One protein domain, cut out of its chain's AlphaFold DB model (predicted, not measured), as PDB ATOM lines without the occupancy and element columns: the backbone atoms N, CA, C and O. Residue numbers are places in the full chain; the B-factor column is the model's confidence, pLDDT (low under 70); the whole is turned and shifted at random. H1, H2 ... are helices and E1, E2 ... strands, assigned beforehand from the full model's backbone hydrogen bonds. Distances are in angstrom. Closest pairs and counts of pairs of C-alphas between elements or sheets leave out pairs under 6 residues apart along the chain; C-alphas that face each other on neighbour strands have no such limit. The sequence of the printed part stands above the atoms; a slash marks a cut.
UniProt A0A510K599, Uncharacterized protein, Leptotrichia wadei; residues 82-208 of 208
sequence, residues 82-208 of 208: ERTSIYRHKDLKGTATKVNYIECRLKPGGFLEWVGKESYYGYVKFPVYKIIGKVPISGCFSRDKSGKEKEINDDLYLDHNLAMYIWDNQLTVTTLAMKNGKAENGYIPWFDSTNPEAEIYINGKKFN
ATOM      1  N   GLU A  82     -22.531  52.580  -8.887       93.94
ATOM      2  CA  GLU A  82     -22.374  53.999  -8.556       93.94
ATOM      3  C   GLU A  82     -23.582  54.501  -7.764       93.94
ATOM      4  O   GLU A  82     -23.444  55.089  -6.690       93.94
ATOM      5  N   ARG A  83     -24.791  54.218  -8.266       93.62
ATOM      6  CA  ARG A  83     -26.037  54.606  -7.601       93.62
ATOM      7  C   ARG A  83     -26.127  54.001  -6.201       93.62
ATOM      8  O   ARG A  83     -26.446  54.709  -5.246       93.62
ATOM      9  N   THR A  84     -25.839  52.708  -6.079       95.44
ATOM     10  CA  THR A  84     -25.863  51.989  -4.799       95.44
ATOM     11  C   THR A  84     -24.843  52.566  -3.819       95.44
ATOM     12  O   THR A  84     -25.171  52.806  -2.657       95.44
ATOM     13  N   SER A  85     -23.634  52.866  -4.294       95.44
ATOM     14  CA  SER A  85     -22.575  53.494  -3.506       95.44
ATOM     15  C   SER A  85     -22.979  54.884  -3.010       95.44
ATOM     16  O   SER A  85     -22.802  55.197  -1.832       95.44
ATOM     17  N   ILE A  86     -23.603  55.711  -3.856       96.25
ATOM     18  CA  ILE A  86     -24.086  57.043  -3.461       96.25
ATOM     19  C   ILE A  86     -25.130  56.950  -2.344       96.25
ATOM     20  O   ILE A  86     -25.042  57.703  -1.372       96.25
ATOM     21  N   TYR A  87     -26.111  56.049  -2.461       95.81
ATOM     22  CA  TYR A  87     -27.108  55.857  -1.401       95.81
ATOM     23  C   TYR A  87     -26.455  55.367  -0.113       95.81
ATOM     24  O   TYR A  87     -26.642  55.983   0.934       95.81
ATOM     25  N   ARG A  88     -25.589  54.353  -0.207       96.25
ATOM     26  CA  ARG A  88     -24.868  53.824   0.952       96.25
ATOM     27  C   ARG A  88     -24.039  54.895   1.651       96.25
ATOM     28  O   ARG A  88     -24.046  54.967   2.872       96.25
ATOM     29  N   HIS A  89     -23.340  55.742   0.902       96.44
ATOM     30  CA  HIS A  89     -22.538  56.817   1.480       96.44
ATOM     31  C   HIS A  89     -23.398  57.830   2.250       96.44
ATOM     32  O   HIS A  89     -23.006  58.270   3.331       96.44
ATOM     33  N   LYS A  90     -24.578  58.184   1.720       95.44
ATOM     34  CA  LYS A  90     -25.533  59.063   2.415       95.44
ATOM     35  C   LYS A  90     -26.019  58.436   3.717       95.44
ATOM     36  O   LYS A  90     -25.984  59.106   4.748       95.44
ATOM     37  N   ASP A  91     -26.402  57.163   3.673       95.19
ATOM     38  CA  ASP A  91     -26.868  56.432   4.851       95.19
ATOM     39  C   ASP A  91     -25.762  56.368   5.906       95.19
ATOM     40  O   ASP A  91     -25.961  56.798   7.037       95.19
ATOM     41  N   LEU A  92     -24.549  55.971   5.518       95.75
ATOM     42  CA  LEU A  92     -23.390  55.917   6.408       95.75
ATOM     43  C   LEU A  92     -23.082  57.274   7.062       95.75
ATOM     44  O   LEU A  92     -22.838  57.337   8.269       95.75
ATOM     45  N   LYS A  93     -23.132  58.383   6.313       93.50
ATOM     46  CA  LYS A  93     -22.932  59.726   6.888       93.50
ATOM     47  C   LYS A  93     -24.020  60.084   7.909       93.50
ATOM     48  O   LYS A  93     -23.688  60.735   8.901       93.50
ATOM     49  N   GLY A  94     -25.270  59.676   7.674       90.69
ATOM     50  CA  GLY A  94     -26.427  60.045   8.494       90.69
ATOM     51  C   GLY A  94     -26.702  59.139   9.697       90.69
ATOM     52  O   GLY A  94     -27.134  59.638  10.733       90.69
ATOM     53  N   THR A  95     -26.459  57.831   9.584       92.94
ATOM     54  CA  THR A  95     -26.945  56.826  10.550       92.94
ATOM     55  C   THR A  95     -25.850  55.945  11.150       92.94
ATOM     56  O   THR A  95     -26.115  55.227  12.117       92.94
ATOM     57  N   ALA A  96     -24.613  55.989  10.638       93.56
ATOM     58  CA  ALA A  96     -23.544  55.167  11.198       93.56
ATOM     59  C   ALA A  96     -23.229  55.570  12.648       93.56
ATOM     60  O   ALA A  96     -23.077  56.744  12.994       93.56
ATOM     61  N   THR A  97     -23.104  54.560  13.500       94.19
ATOM     62  CA  THR A  97     -22.896  54.708  14.940       94.19
ATOM     63  C   THR A  97     -21.415  54.907  15.239       94.19
ATOM     64  O   THR A  97     -20.572  54.219  14.663       94.19
ATOM     65  N   LYS A  98     -21.082  55.833  16.148       94.00
ATOM     66  CA  LYS A  98     -19.700  56.022  16.610       94.00
ATOM     67  C   LYS A  98     -19.215  54.787  17.373       94.00
ATOM     68  O   LYS A  98     -19.930  54.257  18.219       94.00
ATOM     69  N   VAL A  99     -17.980  54.375  17.110       92.81
ATOM     70  CA  VAL A  99     -17.331  53.223  17.751       92.81
ATOM     71  C   VAL A  99     -15.932  53.608  18.224       92.81
ATOM     72  O   VAL A  99     -15.240  54.381  17.564       92.81
ATOM     73  N   ASN A 100     -15.505  53.086  19.378       94.12
ATOM     74  CA  ASN A 100     -14.207  53.466  19.949       94.12
ATOM     75  C   ASN A 100     -13.052  52.836  19.174       94.12
ATOM     76  O   ASN A 100     -12.102  53.528  18.822       94.12
ATOM     77  N   TYR A 101     -13.132  51.532  18.918       95.81
ATOM     78  CA  TYR A 101     -12.101  50.805  18.202       95.81
ATOM     79  C   TYR A 101     -12.695  49.628  17.440       95.81
ATOM     80  O   TYR A 101     -13.544  48.909  17.971       95.81
ATOM     81  N   ILE A 102     -12.219  49.427  16.215       96.00
ATOM     82  CA  ILE A 102     -12.475  48.233  15.414       96.00
ATOM     83  C   ILE A 102     -11.161  47.772  14.783       96.00
ATOM     84  O   ILE A 102     -10.392  48.600  14.303       96.00
ATOM     85  N   GLU A 103     -10.934  46.463  14.739       96.19
ATOM     86  CA  GLU A 103      -9.862  45.811  13.981       96.19
ATOM     87  C   GLU A 103     -10.441  44.679  13.135       96.19
ATOM     88  O   GLU A 103     -11.076  43.768  13.658       96.19
ATOM     89  N   CYS A 104     -10.193  44.718  11.832       95.12
ATOM     90  CA  CYS A 104     -10.481  43.639  10.903       95.12
ATOM     91  C   CYS A 104      -9.191  42.906  10.546       95.12
ATOM     92  O   CYS A 104      -8.191  43.526  10.169       95.12
ATOM     93  N   ARG A 105      -9.230  41.578  10.636       94.31
ATOM     94  CA  ARG A 105      -8.163  40.678  10.194       94.31
ATOM     95  C   ARG A 105      -8.487  40.198   8.790       94.31
ATOM     96  O   ARG A 105      -9.615  39.796   8.512       94.31
ATOM     97  N   LEU A 106      -7.505  40.260   7.904       93.44
ATOM     98  CA  LEU A 106      -7.695  40.114   6.467       93.44
ATOM     99  C   LEU A 106      -6.799  39.005   5.925       93.44
ATOM    100  O   LEU A 106      -5.657  38.843   6.363       93.44
ATOM    101  N   LYS A 107      -7.309  38.253   4.947       88.38
ATOM    102  CA  LYS A 107      -6.510  37.251   4.240       88.38
ATOM    103  C   LYS A 107      -5.566  37.969   3.267       88.38
ATOM    104  O   LYS A 107      -6.054  38.714   2.407       88.38
ATOM    105  N   PRO A 108      -4.241  37.743   3.366       80.62
ATOM    106  CA  PRO A 108      -3.273  38.320   2.438       80.62
ATOM    107  C   PRO A 108      -3.641  38.020   0.978       80.62
ATOM    108  O   PRO A 108      -4.096  36.920   0.667       80.62
ATOM    109  N   GLY A 109      -3.452  38.992   0.084       77.94
ATOM    110  CA  GLY A 109      -3.775  38.875  -1.345       77.94
ATOM    111  C   GLY A 109      -5.272  38.978  -1.656       77.94
ATOM    112  O   GLY A 109      -5.659  39.801  -2.482       77.94
ATOM    113  N   GLY A 110      -6.119  38.240  -0.933       86.31
ATOM    114  CA  GLY A 110      -7.570  38.254  -1.137       86.31
ATOM    115  C   GLY A 110      -8.167  39.648  -0.962       86.31
ATOM    116  O   GLY A 110      -8.915  40.114  -1.811       86.31
ATOM    117  N   PHE A 111      -7.802  40.370   0.097       90.62
ATOM    118  CA  PHE A 111      -8.342  41.717   0.308       90.62
ATOM    119  C   PHE A 111      -7.995  42.704  -0.821       90.62
ATOM    120  O   PHE A 111      -8.863  43.463  -1.247       90.62
ATOM    121  N   LEU A 112      -6.766  42.665  -1.348       91.56
ATOM    122  CA  LEU A 112      -6.337  43.537  -2.447       91.56
ATOM    123  C   LEU A 112      -7.116  43.251  -3.740       91.56
ATOM    124  O   LEU A 112      -7.541  44.188  -4.414       91.56
ATOM    125  N   GLU A 113      -7.343  41.973  -4.054       91.44
ATOM    126  CA  GLU A 113      -8.150  41.547  -5.204       91.44
ATOM    127  C   GLU A 113      -9.569  42.128  -5.133       91.44
ATOM    128  O   GLU A 113     -10.066  42.698  -6.104       91.44
ATOM    129  N   TRP A 114     -10.202  42.049  -3.960       93.12
ATOM    130  CA  TRP A 114     -11.544  42.590  -3.748       93.12
ATOM    131  C   TRP A 114     -11.583  44.116  -3.815       93.12
ATOM    132  O   TRP A 114     -12.483  44.666  -4.444       93.12
ATOM    133  N   VAL A 115     -10.594  44.813  -3.247       93.81
ATOM    134  CA  VAL A 115     -10.473  46.271  -3.414       93.81
ATOM    135  C   VAL A 115     -10.355  46.632  -4.897       93.81
ATOM    136  O   VAL A 115     -11.029  47.557  -5.352       93.81
ATOM    137  N   GLY A 116      -9.563  45.885  -5.668       93.75
ATOM    138  CA  GLY A 116      -9.472  46.032  -7.119       93.75
ATOM    139  C   GLY A 116     -10.827  45.876  -7.798       93.75
ATOM    140  O   GLY A 116     -11.306  46.811  -8.432       93.75
ATOM    141  N   LYS A 117     -11.495  44.739  -7.610       93.06
ATOM    142  CA  LYS A 117     -12.794  44.446  -8.240       93.06
ATOM    143  C   LYS A 117     -13.873  45.469  -7.884       93.06
ATOM    144  O   LYS A 117     -14.532  46.010  -8.775       93.06
ATOM    145  N   GLU A 118     -14.036  45.785  -6.606       93.62
ATOM    146  CA  GLU A 118     -15.077  46.711  -6.138       93.62
ATOM    147  C   GLU A 118     -14.819  48.148  -6.596       93.62
ATOM    148  O   GLU A 118     -15.754  48.899  -6.878       93.62
ATOM    149  N   SER A 119     -13.549  48.521  -6.760       93.69
ATOM    150  CA  SER A 119     -13.166  49.825  -7.300       93.69
ATOM    151  C   SER A 119     -13.074  49.895  -8.818       93.69
ATOM    152  O   SER A 119     -12.644  50.923  -9.350       93.69
ATOM    153  N   TYR A 120     -13.459  48.830  -9.527       95.12
ATOM    154  CA  TYR A 120     -13.276  48.724 -10.976       95.12
ATOM    155  C   TYR A 120     -11.816  48.982 -11.379       95.12
ATOM    156  O   TYR A 120     -11.523  49.703 -12.331       95.12
ATOM    157  N   TYR A 121     -10.889  48.442 -10.592       95.06
ATOM    158  CA  TYR A 121      -9.442  48.612 -10.710       95.06
ATOM    159  C   TYR A 121      -9.034  50.089 -10.707       95.06
ATOM    160  O   TYR A 121      -8.120  50.509 -11.413       95.06
ATOM    161  N   GLY A 122      -9.772  50.915  -9.963       92.94
ATOM    162  CA  GLY A 122      -9.590  52.359  -9.924       92.94
ATOM    163  C   GLY A 122     -10.017  53.109 -11.187       92.94
ATOM    164  O   GLY A 122      -9.706  54.293 -11.304       92.94
ATOM    165  N   TYR A 123     -10.701  52.461 -12.134       92.38
ATOM    166  CA  TYR A 123     -11.227  53.114 -13.337       92.38
ATOM    167  C   TYR A 123     -12.378  54.075 -13.013       92.38
ATOM    168  O   TYR A 123     -12.555  55.090 -13.686       92.38
ATOM    169  N   VAL A 124     -13.161  53.767 -11.973       90.56
ATOM    170  CA  VAL A 124     -14.313  54.573 -11.559       90.56
ATOM    171  C   VAL A 124     -14.177  55.010 -10.108       90.56
ATOM    172  O   VAL A 124     -13.790  54.243  -9.223       90.56
ATOM    173  N   LYS A 125     -14.535  56.267  -9.852       93.88
ATOM    174  CA  LYS A 125     -14.566  56.843  -8.513       93.88
ATOM    175  C   LYS A 125     -15.957  56.706  -7.912       93.88
ATOM    176  O   LYS A 125     -16.880  57.393  -8.339       93.88
ATOM    177  N   PHE A 126     -16.073  55.881  -6.879       94.38
ATOM    178  CA  PHE A 126     -17.262  55.815  -6.035       94.38
ATOM    179  C   PHE A 126     -16.970  56.397  -4.654       94.38
ATOM    180  O   PHE A 126     -15.826  56.339  -4.207       94.38
ATOM    181  N   PRO A 127     -17.974  56.956  -3.959       94.38
ATOM    182  CA  PRO A 127     -17.776  57.515  -2.625       94.38
ATOM    183  C   PRO A 127     -17.511  56.450  -1.552       94.38
ATOM    184  O   PRO A 127     -16.871  56.750  -0.544       94.38
ATOM    185  N   VAL A 128     -18.010  55.225  -1.741       96.44
ATOM    186  CA  VAL A 128     -17.792  54.101  -0.825       96.44
ATOM    187  C   VAL A 128     -17.751  52.771  -1.576       96.44
ATOM    188  O   VAL A 128     -18.543  52.542  -2.491       96.44
ATOM    189  N   TYR A 129     -16.861  51.880  -1.163       95.75
ATOM    190  CA  TYR A 129     -16.758  50.514  -1.668       95.75
ATOM    191  C   TYR A 129     -17.145  49.538  -0.563       95.75
ATOM    192  O   TYR A 129     -16.685  49.680   0.572       95.75
ATOM    193  N   LYS A 130     -17.999  48.560  -0.879       93.88
ATOM    194  CA  LYS A 130     -18.361  47.487   0.050       93.88
ATOM    195  C   LYS A 130     -17.485  46.277  -0.232       93.88
ATOM    196  O   LYS A 130     -17.547  45.735  -1.324       93.88
ATOM    197  N   ILE A 131     -16.740  45.818   0.763       92.19
ATOM    198  CA  ILE A 131     -16.003  44.558   0.684       92.19
ATOM    199  C   ILE A 131     -16.830  43.494   1.404       92.19
ATOM    200  O   ILE A 131     -17.077  43.615   2.605       92.19
ATOM    201  N   ILE A 132     -17.303  42.488   0.663       85.50
ATOM    202  CA  ILE A 132     -18.159  41.424   1.204       85.50
ATOM    203  C   ILE A 132     -17.298  40.298   1.792       85.50
ATOM    204  O   ILE A 132     -16.381  39.775   1.156       85.50
ATOM    205  N   GLY A 133     -17.605  39.931   3.032       66.81
ATOM    206  CA  GLY A 133     -16.643  39.446   4.012       66.81
ATOM    207  C   GLY A 133     -16.251  37.984   4.030       66.81
ATOM    208  O   GLY A 133     -15.326  37.629   4.746       66.81
ATOM    209  N   LYS A 134     -16.866  37.086   3.263       65.62
ATOM    210  CA  LYS A 134     -16.584  35.652   3.487       65.62
ATOM    211  C   LYS A 134     -15.248  35.173   2.919       65.62
ATOM    212  O   LYS A 134     -14.663  34.210   3.418       65.62
ATOM    213  N   VAL A 135     -14.753  35.822   1.866       70.88
ATOM    214  CA  VAL A 135     -13.508  35.406   1.205       70.88
ATOM    215  C   VAL A 135     -12.303  36.195   1.725       70.88
ATOM    216  O   VAL A 135     -11.377  35.535   2.205       70.88
ATOM    217  N   PRO A 136     -12.289  37.543   1.705       83.81
ATOM    218  CA  PRO A 136     -11.093  38.315   2.048       83.81
ATOM    219  C   PRO A 136     -10.943  38.651   3.537       83.81
ATOM    220  O   PRO A 136      -9.860  39.073   3.943       83.81
ATOM    221  N   ILE A 137     -11.991  38.485   4.351       88.31
ATOM    222  CA  ILE A 137     -12.018  38.911   5.755       88.31
ATOM    223  C   ILE A 137     -12.041  37.661   6.637       88.31
ATOM    224  O   ILE A 137     -12.781  36.713   6.394       88.31
ATOM    225  N   SER A 138     -11.134  37.614   7.610       88.50
ATOM    226  CA  SER A 138     -11.044  36.532   8.596       88.50
ATOM    227  C   SER A 138     -11.891  36.804   9.837       88.50
ATOM    228  O   SER A 138     -12.163  35.872  10.581       88.50
ATOM    229  N   GLY A 139     -12.249  38.065  10.072       91.56
ATOM    230  CA  GLY A 139     -13.134  38.505  11.145       91.56
ATOM    231  C   GLY A 139     -12.852  39.957  11.522       91.56
ATOM    232  O   GLY A 139     -11.717  40.434  11.387       91.56
ATOM    233  N   CYS A 140     -13.874  40.658  12.002       94.06
ATOM    234  CA  CYS A 140     -13.754  42.008  12.540       94.06
ATOM    235  C   CYS A 140     -14.153  42.031  14.017       94.06
ATOM    236  O   CYS A 140     -15.112  41.388  14.435       94.06
ATOM    237  N   PHE A 141     -13.427  42.812  14.809       94.31
ATOM    238  CA  PHE A 141     -13.549  42.857  16.259       94.31
ATOM    239  C   PHE A 141     -13.684  44.301  16.717       94.31
ATOM    240  O   PHE A 141     -12.837  45.143  16.421       94.31
ATOM    241  N   SER A 142     -14.748  44.590  17.455       94.00
ATOM    242  CA  SER A 142     -14.942  45.873  18.127       94.00
ATOM    243  C   SER A 142     -14.427  45.810  19.562       94.00
ATOM    244  O   SER A 142     -14.549  44.775  20.219       94.00
ATOM    245  N   ARG A 143     -13.868  46.917  20.059       94.00
ATOM    246  CA  ARG A 143     -13.528  47.089  21.479       94.00
ATOM    247  C   ARG A 143     -14.184  48.352  22.021       94.00
ATOM    248  O   ARG A 143     -14.097  49.424  21.414       94.00
ATOM    249  N   ASP A 144     -14.860  48.225  23.157       87.75
ATOM    250  CA  ASP A 144     -15.411  49.373  23.877       87.75
ATOM    251  C   ASP A 144     -14.343  50.059  24.757       87.75
ATOM    252  O   ASP A 144     -13.174  49.674  24.765       87.75
ATOM    253  N   LYS A 145     -14.730  51.103  25.507       86.19
ATOM    254  CA  LYS A 145     -13.800  51.844  26.381       86.19
ATOM    255  C   LYS A 145     -13.238  51.004  27.533       86.19
ATOM    256  O   LYS A 145     -12.212  51.377  28.087       86.19
ATOM    257  N   SER A 146     -13.902  49.907  27.900       87.62
ATOM    258  CA  SER A 146     -13.419  48.968  28.919       87.62
ATOM    259  C   SER A 146     -12.394  47.973  28.365       87.62
ATOM    260  O   SER A 146     -11.790  47.227  29.129       87.62
ATOM    261  N   GLY A 147     -12.186  47.960  27.042       83.75
ATOM    262  CA  GLY A 147     -11.300  47.022  26.358       83.75
ATOM    263  C   GLY A 147     -11.950  45.673  26.051       83.75
ATOM    264  O   GLY A 147     -11.281  44.798  25.502       83.75
ATOM    265  N   LYS A 148     -13.242  45.494  26.359       88.50
ATOM    266  CA  LYS A 148     -13.963  44.257  26.055       88.50
ATOM    267  C   LYS A 148     -14.089  44.085  24.545       88.50
ATOM    268  O   LYS A 148     -14.652  44.940  23.861       88.50
ATOM    269  N   GLU A 149     -13.572  42.969  24.047       91.50
ATOM    270  CA  GLU A 149     -13.628  42.607  22.635       91.50
ATOM    271  C   GLU A 149     -14.937  41.887  22.297       91.50
ATOM    272  O   GLU A 149     -15.443  41.070  23.072       91.50
ATOM    273  N   LYS A 150     -15.488  42.202  21.125       91.88
ATOM    274  CA  LYS A 150     -16.655  41.536  20.554       91.88
ATOM    275  C   LYS A 150     -16.479  41.409  19.046       91.88
ATOM    276  O   LYS A 150     -16.291  42.421  18.369       91.88
ATOM    277  N   GLU A 151     -16.595  40.189  18.538       92.12
ATOM    278  CA  GLU A 151     -16.677  39.920  17.103       92.12
ATOM    279  C   GLU A 151     -17.949  40.542  16.505       92.12
ATOM    280  O   GLU A 151     -19.027  40.537  17.115       92.12
ATOM    281  N   ILE A 152     -17.799  41.149  15.335       91.06
ATOM    282  CA  ILE A 152     -18.855  41.844  14.596       91.06
ATOM    283  C   ILE A 152     -18.955  41.264  13.177       91.06
ATOM    284  O   ILE A 152     -18.582  40.120  12.958       91.06
ATOM    285  N   ASN A 153     -19.538  41.999  12.230       85.00
ATOM    286  CA  ASN A 153     -19.787  41.496  10.881       85.00
ATOM    287  C   ASN A 153     -18.486  41.328  10.082       85.00
ATOM    288  O   ASN A 153     -17.510  42.039  10.317       85.00
ATOM    289  N   ASP A 154     -18.522  40.428   9.106       83.50
ATOM    290  CA  ASP A 154     -17.411  40.150   8.206       83.50
ATOM    291  C   ASP A 154     -17.332  41.143   7.041       83.50
ATOM    292  O   ASP A 154     -16.305  41.204   6.383       83.50
ATOM    293  N   ASP A 155     -18.380  41.913   6.747       92.38
ATOM    294  CA  ASP A 155     -18.353  42.952   5.710       92.38
ATOM    295  C   ASP A 155     -17.674  44.236   6.215       92.38
ATOM    296  O   ASP A 155     -17.731  44.550   7.403       92.38
ATOM    297  N   LEU A 156     -17.117  45.051   5.312       94.75
ATOM    298  CA  LEU A 156     -16.686  46.419   5.640       94.75
ATOM    299  C   LEU A 156     -16.890  47.405   4.488       94.75
ATOM    300  O   LEU A 156     -17.022  47.024   3.323       94.75
ATOM    301  N   TYR A 157     -16.875  48.691   4.825       96.56
ATOM    302  CA  TYR A 157     -16.903  49.802   3.881       96.56
ATOM    303  C   TYR A 157     -15.580  50.566   3.891       96.56
ATOM    304  O   TYR A 157     -15.078  50.915   4.960       96.56
ATOM    305  N   LEU A 158     -15.062  50.886   2.706       96.75
ATOM    306  CA  LEU A 158     -13.912  51.773   2.512       96.75
ATOM    307  C   LEU A 158     -14.362  53.031   1.779       96.75
ATOM    308  O   LEU A 158     -15.097  52.936   0.793       96.75
ATOM    309  N   ASP A 159     -13.907  54.202   2.211       96.50
ATOM    310  CA  ASP A 159     -13.968  55.375   1.344       96.50
ATOM    311  C   ASP A 159     -13.031  55.231   0.132       96.50
ATOM    312  O   ASP A 159     -12.187  54.330   0.039       96.50
ATOM    313  N   HIS A 160     -13.184  56.160  -0.809       95.19
ATOM    314  CA  HIS A 160     -12.399  56.164  -2.028       95.19
ATOM    315  C   HIS A 160     -10.889  56.252  -1.800       95.19
ATOM    316  O   HIS A 160     -10.141  55.456  -2.355       95.19
ATOM    317  N   ASN A 161     -10.427  57.218  -1.013       95.19
ATOM    318  CA  ASN A 161      -9.006  57.518  -0.872       95.19
ATOM    319  C   ASN A 161      -8.261  56.342  -0.245       95.19
ATOM    320  O   ASN A 161      -7.207  55.950  -0.744       95.19
ATOM    321  N   LEU A 162      -8.840  55.737   0.794       96.50
ATOM    322  CA  LEU A 162      -8.262  54.565   1.435       96.50
ATOM    323  C   LEU A 162      -8.200  53.364   0.482       96.50
ATOM    324  O   LEU A 162      -7.157  52.717   0.370       96.50
ATOM    325  N   ALA A 163      -9.285  53.083  -0.246       96.00
ATOM    326  CA  ALA A 163      -9.301  52.003  -1.230       96.00
ATOM    327  C   ALA A 163      -8.254  52.225  -2.332       96.00
ATOM    328  O   ALA A 163      -7.534  51.299  -2.703       96.00
ATOM    329  N   MET A 164      -8.130  53.458  -2.834       94.88
ATOM    330  CA  MET A 164      -7.170  53.784  -3.890       94.88
ATOM    331  C   MET A 164      -5.737  53.739  -3.389       94.88
ATOM    332  O   MET A 164      -4.874  53.274  -4.119       94.88
ATOM    333  N   TYR A 165      -5.477  54.132  -2.145       94.62
ATOM    334  CA  TYR A 165      -4.157  53.971  -1.553       94.62
ATOM    335  C   TYR A 165      -3.737  52.498  -1.495       94.62
ATOM    336  O   TYR A 165      -2.615  52.164  -1.872       94.62
ATOM    337  N   ILE A 166      -4.644  51.612  -1.074       94.44
ATOM    338  CA  ILE A 166      -4.391  50.166  -1.016       94.44
ATOM    339  C   ILE A 166      -4.159  49.602  -2.418       94.44
ATOM    340  O   ILE A 166      -3.190  48.871  -2.628       94.44
ATOM    341  N   TRP A 167      -5.011  49.974  -3.375       94.06
ATOM    342  CA  TRP A 167      -4.924  49.511  -4.756       94.06
ATOM    343  C   TRP A 167      -3.678  50.032  -5.475       94.06
ATOM    344  O   TRP A 167      -2.883  49.244  -5.970       94.06
ATOM    345  N   ASP A 168      -3.443  51.340  -5.506       92.00
ATOM    346  CA  ASP A 168      -2.335  51.925  -6.267       92.00
ATOM    347  C   ASP A 168      -0.969  51.464  -5.758       92.00
ATOM    348  O   ASP A 168      -0.046  51.266  -6.544       92.00
ATOM    349  N   ASN A 169      -0.845  51.244  -4.449       92.06
ATOM    350  CA  ASN A 169       0.399  50.777  -3.844       92.06
ATOM    351  C   ASN A 169       0.475  49.246  -3.739       92.06
ATOM    352  O   ASN A 169       1.445  48.732  -3.188       92.06
ATOM    353  N   GLN A 170      -0.530  48.520  -4.251       91.31
ATOM    354  CA  GLN A 170      -0.603  47.054  -4.232       91.31
ATOM    355  C   GLN A 170      -0.332  46.476  -2.832       91.31
ATOM    356  O   GLN A 170       0.447  45.539  -2.644       91.31
ATOM    357  N   LEU A 171      -0.945  47.083  -1.812       92.31
ATOM    358  CA  LEU A 171      -0.631  46.765  -0.423       92.31
ATOM    359  C   LEU A 171      -1.184  45.399  -0.030       92.31
ATOM    360  O   LEU A 171      -2.380  45.127  -0.138       92.31
ATOM    361  N   THR A 172      -0.318  44.565   0.542       93.81
ATOM    362  CA  THR A 172      -0.756  43.366   1.259       93.81
ATOM    363  C   THR A 172      -1.251  43.775   2.642       93.81
ATOM    364  O   THR A 172      -0.461  43.971   3.567       93.81
ATOM    365  N   VAL A 173      -2.564  43.937   2.779       94.12
ATOM    366  CA  VAL A 173      -3.198  44.294   4.051       94.12
ATOM    367  C   VAL A 173      -3.597  43.026   4.799       94.12
ATOM    368  O   VAL A 173      -4.370  42.217   4.294       94.12
ATOM    369  N   THR A 174      -3.069  42.862   6.006       95.25
ATOM    370  CA  THR A 174      -3.391  41.766   6.929       95.25
ATOM    371  C   THR A 174      -4.232  42.243   8.103       95.25
ATOM    372  O   THR A 174      -5.013  41.471   8.655       95.25
ATOM    373  N   THR A 175      -4.099  43.517   8.483       96.06
ATOM    374  CA  THR A 175      -4.973  44.152   9.469       96.06
ATOM    375  C   THR A 175      -5.380  45.546   9.020       96.06
ATOM    376  O   THR A 175      -4.560  46.330   8.535       96.06
ATOM    377  N   LEU A 176      -6.658  45.856   9.205       96.62
ATOM    378  CA  LEU A 176      -7.204  47.192   9.028       96.62
ATOM    379  C   LEU A 176      -7.930  47.576  10.313       96.62
ATOM    380  O   LEU A 176      -8.870  46.898  10.720       96.62
ATOM    381  N   ALA A 177      -7.481  48.636  10.971       97.25
ATOM    382  CA  ALA A 177      -8.050  49.068  12.238       97.25
ATOM    383  C   ALA A 177      -8.418  50.544  12.208       97.25
ATOM    384  O   ALA A 177      -7.847  51.326  11.450       97.25
ATOM    385  N   MET A 178      -9.377  50.926  13.041       97.06
ATOM    386  CA  MET A 178      -9.724  52.321  13.253       97.06
ATOM    387  C   MET A 178     -10.006  52.624  14.717       97.06
ATOM    388  O   MET A 178     -10.567  51.798  15.438       97.06
ATOM    389  N   LYS A 179      -9.645  53.834  15.141       96.38
ATOM    390  CA  LYS A 179     -10.045  54.437  16.418       96.38
ATOM    391  C   LYS A 179     -11.034  55.562  16.157       96.38
ATOM    392  O   LYS A 179     -10.895  56.247  15.149       96.38
ATOM    393  N   ASN A 180     -11.987  55.763  17.068       94.69
ATOM    394  CA  ASN A 180     -13.007  56.822  17.000       94.69
ATOM    395  C   ASN A 180     -13.752  56.850  15.649       94.69
ATOM    396  O   ASN A 180     -14.090  57.904  15.108       94.69
ATOM    397  N   GLY A 181     -13.957  55.664  15.077       92.88
ATOM    398  CA  GLY A 181     -14.552  55.480  13.764       92.88
ATOM    399  C   GLY A 181     -16.074  55.413  13.807       92.88
ATOM    400  O   GLY A 181     -16.727  55.756  14.799       92.88
ATOM    401  N   LYS A 182     -16.648  54.921  12.709       94.75
ATOM    402  CA  LYS A 182     -18.086  54.687  12.582       94.75
ATOM    403  C   LYS A 182     -18.365  53.287  12.053       94.75
ATOM    404  O   LYS A 182     -17.578  52.738  11.289       94.75
ATOM    405  N   ALA A 183     -19.501  52.724  12.437       94.62
ATOM    406  CA  ALA A 183     -19.990  51.460  11.904       94.62
ATOM    407  C   ALA A 183     -21.486  51.555  11.590       94.62
ATOM    408  O   ALA A 183     -22.263  52.108  12.375       94.62
ATOM    409  N   GLU A 184     -21.908  51.002  10.457       94.94
ATOM    410  CA  GLU A 184     -23.328  50.855  10.142       94.94
ATOM    411  C   GLU A 184     -23.977  49.922  11.162       94.94
ATOM    412  O   GLU A 184     -23.456  48.839  11.451       94.94
ATOM    413  N   ASN A 185     -25.086  50.379  11.752       90.38
ATOM    414  CA  ASN A 185     -25.800  49.695  12.835       90.38
ATOM    415  C   ASN A 185     -24.899  49.276  14.020       90.38
ATOM    416  O   ASN A 185     -25.260  48.399  14.802       90.38
ATOM    417  N   GLY A 186     -23.712  49.879  14.151       87.50
ATOM    418  CA  GLY A 186     -22.721  49.538  15.170       87.50
ATOM    419  C   GLY A 186     -21.918  48.254  14.918       87.50
ATOM    420  O   GLY A 186     -21.140  47.884  15.794       87.50
ATOM    421  N   TYR A 187     -22.068  47.574  13.772       89.62
ATOM    422  CA  TYR A 187     -21.400  46.282  13.531       89.62
ATOM    423  C   TYR A 187     -20.821  46.055  12.127       89.62
ATOM    424  O   TYR A 187     -20.075  45.093  11.975       89.62
ATOM    425  N   ILE A 188     -21.116  46.883  11.114       94.62
ATOM    426  CA  ILE A 188     -20.380  46.849   9.831       94.62
ATOM    427  C   ILE A 188     -19.416  48.038   9.802       94.62
ATOM    428  O   ILE A 188     -19.877  49.182   9.743       94.62
ATOM    429  N   PRO A 189     -18.096  47.818   9.881       95.56
ATOM    430  CA  PRO A 189     -17.118  48.896   9.941       95.56
ATOM    431  C   PRO A 189     -17.177  49.791   8.706       95.56
ATOM    432  O   PRO A 189     -17.252  49.306   7.577       95.56
ATOM    433  N   TRP A 190     -17.074  51.100   8.918       96.81
ATOM    434  CA  TRP A 190     -16.867  52.063   7.849       96.81
ATOM    435  C   TRP A 190     -15.584  52.852   8.087       96.81
ATOM    436  O   TRP A 190     -15.509  53.740   8.940       96.81
ATOM    437  N   PHE A 191     -14.573  52.508   7.299       96.69
ATOM    438  CA  PHE A 191     -13.286  53.177   7.270       96.69
ATOM    439  C   PHE A 191     -13.407  54.422   6.388       96.69
ATOM    440  O   PHE A 191     -13.275  54.346   5.169       96.69
ATOM    441  N   ASP A 192     -13.736  55.543   7.032       95.81
ATOM    442  CA  ASP A 192     -13.838  56.874   6.429       95.81
ATOM    443  C   ASP A 192     -12.595  57.701   6.762       95.81
ATOM    444  O   ASP A 192     -12.518  58.339   7.812       95.81
ATOM    445  N   SER A 193     -11.628  57.719   5.856       94.62
ATOM    446  CA  SER A 193     -10.395  58.490   5.974       94.62
ATOM    447  C   SER A 193     -10.613  59.999   5.885       94.62
ATOM    448  O   SER A 193      -9.678  60.764   6.101       94.62
ATOM    449  N   THR A 194     -11.826  60.450   5.548       92.62
ATOM    450  CA  THR A 194     -12.198  61.872   5.572       92.62
ATOM    451  C   THR A 194     -12.759  62.305   6.924       92.62
ATOM    452  O   THR A 194     -12.992  63.495   7.131       92.62
ATOM    453  N   ASN A 195     -12.993  61.367   7.848       92.44
ATOM    454  CA  ASN A 195     -13.453  61.680   9.194       92.44
ATOM    455  C   ASN A 195     -12.275  62.180  10.054       92.44
ATOM    456  O   ASN A 195     -11.423  61.371  10.417       92.44
ATOM    457  N   PRO A 196     -12.243  63.466  10.455       90.94
ATOM    458  CA  PRO A 196     -11.118  64.026  11.205       90.94
ATOM    459  C   PRO A 196     -10.996  63.474  12.631       90.94
ATOM    460  O   PRO A 196      -9.942  63.598  13.245       90.94
ATOM    461  N   GLU A 197     -12.065  62.886  13.180       92.44
ATOM    462  CA  GLU A 197     -12.023  62.250  14.501       92.44
ATOM    463  C   GLU A 197     -11.412  60.846  14.447       92.44
ATOM    464  O   GLU A 197     -10.927  60.353  15.467       92.44
ATOM    465  N   ALA A 198     -11.463  60.193  13.280       94.81
ATOM    466  CA  ALA A 198     -11.047  58.812  13.133       94.81
ATOM    467  C   ALA A 198      -9.555  58.705  12.824       94.81
ATOM    468  O   ALA A 198      -8.997  59.457  12.031       94.81
ATOM    469  N   GLU A 199      -8.918  57.695  13.402       97.50
ATOM    470  CA  GLU A 199      -7.571  57.292  13.010       97.50
ATOM    471  C   GLU A 199      -7.639  55.916  12.377       97.50
ATOM    472  O   GLU A 199      -8.137  54.989  13.012       97.50
ATOM    473  N   ILE A 200      -7.117  55.770  11.163       98.19
ATOM    474  CA  ILE A 200      -7.090  54.497  10.444       98.19
ATOM    475  C   ILE A 200      -5.669  53.948  10.466       98.19
ATOM    476  O   ILE A 200      -4.698  54.696  10.377       98.19
ATOM    477  N   TYR A 201      -5.545  52.633  10.599       98.31
ATOM    478  CA  TYR A 201      -4.280  51.924  10.660       98.31
ATOM    479  C   TYR A 201      -4.296  50.756   9.678       98.31
ATOM    480  O   TYR A 201      -5.195  49.917   9.720       98.31
ATOM    481  N   ILE A 202      -3.274  50.683   8.831       97.62
ATOM    482  CA  ILE A 202      -3.029  49.589   7.889       97.62
ATOM    483  C   ILE A 202      -1.809  48.830   8.404       97.62
ATOM    484  O   ILE A 202      -0.726  49.405   8.527       97.62
ATOM    485  N   ASN A 203      -1.967  47.550   8.738       96.56
ATOM    486  CA  ASN A 203      -0.900  46.719   9.312       96.56
ATOM    487  C   ASN A 203      -0.219  47.384  10.527       96.56
ATOM    488  O   ASN A 203       1.005  47.381  10.657       96.56
ATOM    489  N   GLY A 204      -1.016  48.030  11.385       96.25
ATOM    490  CA  GLY A 204      -0.546  48.752  12.575       96.25
ATOM    491  C   GLY A 204       0.099  50.120  12.313       96.25
ATOM    492  O   GLY A 204       0.370  50.848  13.267       96.25
ATOM    493  N   LYS A 205       0.309  50.520  11.053       97.00
ATOM    494  CA  LYS A 205       0.821  51.850  10.694       97.00
ATOM    495  C   LYS A 205      -0.333  52.806  10.440       97.00
ATOM    496  O   LYS A 205      -1.257  52.463   9.709       97.00
ATOM    497  N   LYS A 206      -0.274  54.002  11.028       96.25
ATOM    498  CA  LYS A 206      -1.292  55.036  10.818       96.25
ATOM    499  C   LYS A 206      -1.332  55.437   9.338       96.25
ATOM    500  O   LYS A 206      -0.289  55.696   8.739       96.25
ATOM    501  N   PHE A 207      -2.531  55.441   8.769       93.94
ATOM    502  CA  PHE A 207      -2.836  55.989   7.455       93.94
ATOM    503  C   PHE A 207      -2.951  57.512   7.582       93.94
ATOM    504  O   PHE A 207      -3.672  57.993   8.461       93.94
ATOM    505  N   ASN A 208      -2.210  58.237   6.742       81.00
ATOM    506  CA  ASN A 208      -2.151  59.700   6.721       81.00
ATOM    507  C   ASN A 208      -2.823  60.247   5.466       81.00
ATOM    508  O   ASN A 208      -2.582  59.658   4.388       81.00
TER     509      ASN A 208
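What this domain is: This is residues 82 to 208 of the 208 residues of an uncharacterized protein of Leptotrichia wadei (UniProt A0A510K599). What does the model look like? One strongly twisted sheet of eight strands bends sharply along its two longest strands, E1 and E6; H2 and H3 lie on one face, H1 crosses over E2 and E7, and the hairpin of E3 and E4 reaches toward one end of the long axis. What is it made of? The printed part has 127 residues, of mixed class, with three named helices and eight named strands, which along the chain come as H1, then E1, then H2, then E2 to E5, then H3, then E6 to E8; the sheet is branched, with E1, E7 and E8 as neighbours of E6, and of its neighbour pairs E5 and E7 are parallel and the others antiparallel. It is compact, with a radius of gyration of the C-alphas of 13.2 A and spans of 42 by 31 by 28 A.

Where its parts are: Where are the strands? E1, residues 97 to 106, measures 22.7 A from first to last C-alpha and bends by 85 degrees at residue 100; E6, residues 175 to 184, measures 19.6 A and bends by 105 degrees at residue 180. E3 is residues 137 to 143, 17.8 A; E2 is 128 to 131, E4 149 to 151, E5 156 to 159, E7 188 to 191 and E8 199 to 202, ending at C-alpha 202 (-3.029, 49.589, 7.889). Where are the helices? H1, residues 82 to 95, measures 19.8 A from C-alpha 82 at (-22.374, 53.999, -8.556); H2 is 110 to 118, 12.4 A, and H3 160 to 168, 11.7 A.

How they stand to each other: What neighbours E6? E1 lies on one side, antiparallel, with N 178 and O 102 at 2.8 A; E7 and E8 lie on the other, both antiparallel, with N 190 and O 182 at 2.9 A and N 201 and O 177 at 2.8 A. E6 and E7 form a hairpin. How does the sheet go on? E3 is antiparallel to E1, N 103 and O 141 at 2.9 A, and forms a hairpin with E4, N 142 and O 150 at 2.8 A. E5 is parallel to E7, N 157 and O 189 at 2.8 A, and antiparallel to E2, N 129 and O 158 at 2.8 A. Where are the helices? H1 is on the sheet at a height of 8.8 A, across the strands, its closest C-alphas to E2 being Ser 85 and Val 128, 5.5 A. H2 and H3, on the same face, touch at a steep tilt of 59 degrees, opposite ways, closest at the C-alphas of Gly 116 and Trp 167, 6.2 A. In H1, H2 and H3 every O i to N i+4 pair is within hydrogen-bond range.

The domain as a whole: How far does it reach? The two C-alphas farthest apart, those of Tyr 123 and Ser 146, are 42.5 A apart. Are there cuts or weak places? The printed part has no cut and no long link; residues 133 to 134 are under 70 in pLDDT, against a mean of 92.5 for the printed part.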